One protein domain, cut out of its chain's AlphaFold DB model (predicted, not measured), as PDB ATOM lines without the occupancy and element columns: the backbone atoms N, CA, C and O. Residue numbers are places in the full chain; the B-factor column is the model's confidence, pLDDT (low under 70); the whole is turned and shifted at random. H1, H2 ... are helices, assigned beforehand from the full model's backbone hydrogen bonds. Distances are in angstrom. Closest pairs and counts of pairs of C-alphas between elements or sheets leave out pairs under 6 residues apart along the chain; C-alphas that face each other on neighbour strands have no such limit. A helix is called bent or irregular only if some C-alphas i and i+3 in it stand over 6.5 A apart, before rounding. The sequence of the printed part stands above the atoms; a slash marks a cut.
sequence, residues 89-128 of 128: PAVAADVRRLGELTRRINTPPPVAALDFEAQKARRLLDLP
ATOM      1  N   PRO A  89       9.827   2.546  29.520       97.25
ATOM      2  CA  PRO A  89       9.679   1.133  29.880       97.25
ATOM      3  C   PRO A  89       8.288   0.546  29.609       97.25
ATOM      4  O   PRO A  89       8.178  -0.611  29.207       97.25
ATOM      5  N   ALA A  90       7.228   1.338  29.799       97.62
ATOM      6  CA  ALA A  90       5.857   0.907  29.526       97.62
ATOM      7  C   ALA A  90       5.634   0.640  28.026       97.62
ATOM      8  O   ALA A  90       5.160  -0.429  27.650       97.62
ATOM      9  N   VAL A  91       6.080   1.561  27.162       98.12
ATOM     10  CA  VAL A  91       6.003   1.398  25.699       98.12
ATOM     11  C   VAL A  91       6.822   0.186  25.250       98.12
ATOM     12  O   VAL A  91       6.375  -0.585  24.400       98.12
ATOM     13  N   ALA A  92       8.001  -0.023  25.845       97.69
ATOM     14  CA  ALA A  92       8.845  -1.181  25.566       97.69
ATOM     15  C   ALA A  92       8.142  -2.511  25.870       97.69
ATOM     16  O   ALA A  92       8.226  -3.452  25.076       97.69
ATOM     17  N   ALA A  93       7.454  -2.594  27.013       96.88
ATOM     18  CA  ALA A  93       6.728  -3.788  27.428       96.88
ATOM     19  C   ALA A  93       5.575  -4.114  26.465       96.88
ATOM     20  O   ALA A  93       5.449  -5.260  26.028       96.88
ATOM     21  N   ASP A  94       4.796  -3.107  26.069       98.00
ATOM     22  CA  ASP A  94       3.667  -3.289  25.153       98.00
ATOM     23  C   ASP A  94       4.123  -3.692  23.743       98.00
ATOM     24  O   ASP A  94       3.588  -4.636  23.155       98.00
ATOM     25  N   VAL A  95       5.162  -3.043  23.205       97.56
ATOM     26  CA  VAL A  95       5.725  -3.399  21.890       97.56
ATOM     27  C   VAL A  95       6.362  -4.788  21.912       97.56
ATOM     28  O   VAL A  95       6.222  -5.542  20.946       97.56
ATOM     29  N   ARG A  96       7.012  -5.179  23.017       95.88
ATOM     30  CA  ARG A  96       7.525  -6.546  23.188       95.88
ATOM     31  C   ARG A  96       6.394  -7.569  23.166       95.88
ATOM     32  O   ARG A  96       6.494  -8.538  22.419       95.88
ATOM     33  N   ARG A  97       5.309  -7.325  23.907       95.75
ATOM     34  CA  ARG A  97       4.118  -8.188  23.909       95.75
ATOM     35  C   ARG A  97       3.502  -8.316  22.515       95.75
ATOM     36  O   ARG A  97       3.140  -9.416  22.103       95.75
ATOM     37  N   LEU A  98       3.431  -7.228  21.746       96.38
ATOM     38  CA  LEU A  98       3.022  -7.292  20.339       96.38
ATOM     39  C   LEU A  98       3.980  -8.167  19.505       96.38
ATOM     40  O   LEU A  98       3.541  -8.972  18.682       96.38
ATOM     41  N   GLY A  99       5.291  -8.040  19.723       95.44
ATOM     42  CA  GLY A  99       6.313  -8.869  19.081       95.44
ATOM     43  C   GLY A  99       6.172 -10.367  19.382       95.44
ATOM     44  O   GLY A  99       6.345 -11.187  18.481       95.44
ATOM     45  N   GLU A 100       5.803 -10.720  20.612       94.38
ATOM     46  CA  GLU A 100       5.492 -12.094  21.031       94.38
ATOM     47  C   GLU A 100       4.222 -12.618  20.340       94.38
ATOM     48  O   GLU A 100       4.249 -13.677  19.711       94.38
ATOM     49  N   LEU A 101       3.125 -11.848  20.366       94.56
ATOM     50  CA  LEU A 101       1.856 -12.212  19.713       94.56
ATOM     51  C   LEU A 101       2.012 -12.411  18.198       94.56
ATOM     52  O   LEU A 101       1.390 -13.294  17.609       94.56
ATOM     53  N   THR A 102       2.876 -11.614  17.570       95.75
ATOM     54  CA  THR A 102       3.199 -11.718  16.139       95.75
ATOM     55  C   THR A 102       4.303 -12.731  15.830       95.75
ATOM     56  O   THR A 102       4.666 -12.882  14.664       95.75
ATOM     57  N   ARG A 103       4.836 -13.432  16.844       91.81
ATOM     58  CA  ARG A 103       5.945 -14.403  16.740       91.81
ATOM     59  C   ARG A 103       7.214 -13.838  16.095       91.81
ATOM     60  O   ARG A 103       8.004 -14.572  15.507       91.81
ATOM     61  N   ARG A 104       7.413 -12.522  16.183       91.12
ATOM     62  CA  ARG A 104       8.636 -11.842  15.732       91.12
ATOM     63  C   ARG A 104       9.700 -11.780  16.817       91.12
ATOM     64  O   ARG A 104      10.880 -11.657  16.505       91.12
ATOM     65  N   ILE A 105       9.285 -11.871  18.075       89.06
ATOM     66  CA  ILE A 105      10.169 -11.989  19.228       89.06
ATOM     67  C   ILE A 105       9.918 -13.366  19.827       89.06
ATOM     68  O   ILE A 105       8.843 -13.628  20.361       89.06
ATOM     69  N   ASN A 106      10.913 -14.244  19.727       76.94
ATOM     70  CA  ASN A 106      10.919 -15.468  20.509       76.94
ATOM     71  C   ASN A 106      11.397 -15.113  21.911       76.94
ATOM     72  O   ASN A 106      12.564 -14.770  22.102       76.94
ATOM     73  N   THR A 107      10.503 -15.202  22.886       65.88
ATOM     74  CA  THR A 107      10.909 -15.262  24.288       65.88
ATOM     75  C   THR A 107      11.598 -16.614  24.468       65.88
ATOM     76  O   THR A 107      10.950 -17.642  24.243       65.88
ATOM     77  N   PRO A 108      12.908 -16.661  24.791       59.62
ATOM     78  CA  PRO A 108      13.534 -17.924  25.152       59.62
ATOM     79  C   PRO A 108      12.720 -18.544  26.292       59.62
ATOM     80  O   PRO A 108      12.170 -17.787  27.104       59.62
ATOM     81  N   PRO A 109      12.624 -19.883  26.388       56.31
ATOM     82  CA  PRO A 109      12.012 -20.486  27.558       56.31
ATOM     83  C   PRO A 109      12.659 -19.874  28.810       56.31
ATOM     84  O   PRO A 109      13.880 -19.662  28.803       56.31
ATOM     85  N   PRO A 110      11.876 -19.531  29.854       59.69
ATOM     86  CA  PRO A 110      12.445 -19.005  31.084       59.69
ATOM     87  C   PRO A 110      13.580 -19.929  31.521       59.69
ATOM     88  O   PRO A 110      13.431 -21.145  31.430       59.69
ATOM     89  N   VAL A 111      14.694 -19.385  32.008       63.31
ATOM     90  CA  VAL A 111      15.823 -20.193  32.509       63.31
ATOM     91  C   VAL A 111      15.340 -21.246  33.523       63.31
ATOM     92  O   VAL A 111      15.823 -22.368  33.509       63.31
ATOM     93  N   ALA A 112      14.266 -20.956  34.266       62.06
ATOM     94  CA  ALA A 112      13.572 -21.906  35.136       62.06
ATOM     95  C   ALA A 112      13.079 -23.197  34.437       62.06
ATOM     96  O   ALA A 112      13.060 -24.256  35.056       62.06
ATOM     97  N   ALA A 113      12.690 -23.143  33.160       60.12
ATOM     98  CA  ALA A 113      12.327 -24.324  32.373       60.12
ATOM     99  C   ALA A 113      13.562 -25.167  32.001       60.12
ATOM    100  O   ALA A 113      13.484 -26.393  31.983       60.12
ATOM    101  N   LEU A 114      14.709 -24.522  31.763       61.69
ATOM    102  CA  LEU A 114      15.992 -25.206  31.562       61.69
ATOM    103  C   LEU A 114      16.513 -25.807  32.878       61.69
ATOM    104  O   LEU A 114      17.013 -26.929  32.878       61.69
ATOM    105  N   ASP A 115      16.324 -25.111  34.000       68.50
ATOM    106  CA  ASP A 115      16.653 -25.613  35.337       68.50
ATOM    107  C   ASP A 115      15.779 -26.810  35.727       68.50
ATOM    108  O   ASP A 115      16.269 -27.761  36.338       68.50
ATOM    109  N   PHE A 116      14.499 -26.802  35.341       70.19
ATOM    110  CA  PHE A 116      13.593 -27.928  35.554       70.19
ATOM    111  C   PHE A 116      14.038 -29.177  34.782       70.19
ATOM    112  O   PHE A 116      14.126 -30.259  35.365       70.19
ATOM    113  N   GLU A 117      14.380 -29.039  33.498       75.62
ATOM    114  CA  GLU A 117      14.901 -30.155  32.695       75.62
ATOM    115  C   GLU A 117      16.258 -30.651  33.219       75.62
ATOM    116  O   GLU A 117      16.474 -31.857  33.338       75.62
ATOM    117  N   ALA A 118      17.149 -29.746  33.637       78.75
ATOM    118  CA  ALA A 118      18.424 -30.115  34.252       78.75
ATOM    119  C   ALA A 118      18.238 -30.850  35.593       78.75
ATOM    120  O   ALA A 118      18.932 -31.834  35.865       78.75
ATOM    121  N   GLN A 119      17.292 -30.417  36.434       78.94
ATOM    122  CA  GLN A 119      16.948 -31.115  37.676       78.94
ATOM    123  C   GLN A 119      16.336 -32.489  37.413       78.94
ATOM    124  O   GLN A 119      16.681 -33.452  38.097       78.94
ATOM    125  N   LYS A 120      15.450 -32.601  36.421       79.94
ATOM    126  CA  LYS A 120      14.862 -33.880  36.015       79.94
ATOM    127  C   LYS A 120      15.937 -34.850  35.522       79.94
ATOM    128  O   LYS A 120      15.948 -35.997  35.954       79.94
ATOM    129  N   ALA A 121      16.860 -34.382  34.682       82.50
ATOM    130  CA  ALA A 121      17.974 -35.184  34.183       82.50
ATOM    131  C   ALA A 121      18.891 -35.664  35.318       82.50
ATOM    132  O   ALA A 121      19.231 -36.841  35.362       82.50
ATOM    133  N   ARG A 122      19.226 -34.795  36.284       83.06
ATOM    134  CA  ARG A 122      20.003 -35.189  37.475       83.06
ATOM    135  C   ARG A 122      19.294 -36.266  38.296       83.06
ATOM    136  O   ARG A 122      19.903 -37.276  38.611       83.06
ATOM    137  N   ARG A 123      17.990 -36.116  38.547       81.38
ATOM    138  CA  ARG A 123      17.200 -37.134  39.265       81.38
ATOM    139  C   ARG A 123      17.149 -38.483  38.545       81.38
ATOM    140  O   ARG A 123      17.053 -39.503  39.211       81.38
ATOM    141  N   LEU A 124      17.189 -38.488  37.212       81.75
ATOM    142  CA  LEU A 124      17.233 -39.712  36.405       81.75
ATOM    143  C   LEU A 124      18.601 -40.402  36.434       81.75
ATOM    144  O   LEU A 124      18.653 -41.612  36.259       81.75
ATOM    145  N   LEU A 125      19.683 -39.653  36.657       84.44
ATOM    146  CA  LEU A 125      21.031 -40.201  36.828       84.44
ATOM    147  C   LEU A 125      21.273 -40.745  38.246       84.44
ATOM    148  O   LEU A 125      22.100 -41.633  38.411       84.44
ATOM    149  N   ASP A 126      20.541 -40.233  39.238       83.12
ATOM    150  CA  ASP A 126      20.623 -40.655  40.644       83.12
ATOM    151  C   ASP A 126      19.648 -41.804  41.002       83.12
ATOM    152  O   ASP A 126      19.553 -42.201  42.166       83.12
ATOM    153  N   LEU A 127      18.892 -42.330  40.030       61.47
ATOM    154  CA  LEU A 127      18.020 -43.495  40.213       61.47
ATOM    155  C   LEU A 127      18.860 -44.795  40.146       61.47
ATOM    156  O   LEU A 127      19.594 -44.960  39.170       61.47
ATOM    157  N   PRO A 128      18.781 -45.687  41.156       59.28
ATOM    158  CA  PRO A 128      19.542 -46.941  41.205       59.28
ATOM    159  C   PRO A 128      19.062 -48.001  40.206       59.28
ATOM    160  O   PRO A 128      17.862 -47.988  39.839       59.28
TER     161      PRO A 128
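This is residues 89 to 128 of the 128 residues of the protein "MerR family transcriptional regulator" of Frankia asymbiotica (UniProt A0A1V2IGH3). Picture a drawn-out chain with a helix at each end: H1 is set largely across the long axis, while H2 runs nearly along it, and a link of residues 102 to 110 joins them. The link turns just after H1 and then stretches away, and residues 108 to 128, with H2 among them, stick out as an arm that makes much of the length. The printed part has 40 residues with two named helices, H1 then H2, and no named strand; its class is all helix. It is extended, with a radius of gyration of the C-alphas of 16.5 A, and spans 52 by 20 by 8 A.

Begin at Pro 89, where H1, residues 89 to 101, starts; its residues 89 to 95 stand free. Go on through a short link of 9 residues to H2, residues 111 to 125, which lies within the free-standing residues 108 to 128. H1 and H2 are apart, with no C-alpha of the one within 8 A of the other. In the backbones of H1 and H2 you will find every O i to N i+4 pair within hydrogen-bond range.

Find C-alpha 89 at (9.679, 1.133, 29.880); from there H1 runs 18.5 A to C-alpha 101 at (1.856, -12.212, 19.713). Look next for C-alpha 111 at (15.823, -20.193, 32.509), where H2 begins; it runs 21.1 A to C-alpha 125. Neither helix is bent.

The two C-alphas farthest apart are those of Val 91 and Pro 128, 52.5 A. The printed part has no cut and ends at Pro 128, the chain's last residue. In the B-factor column the mean pLDDT of the printed part is 81.4; look for values under 70 at residues 107 to 115 and 127 to 128.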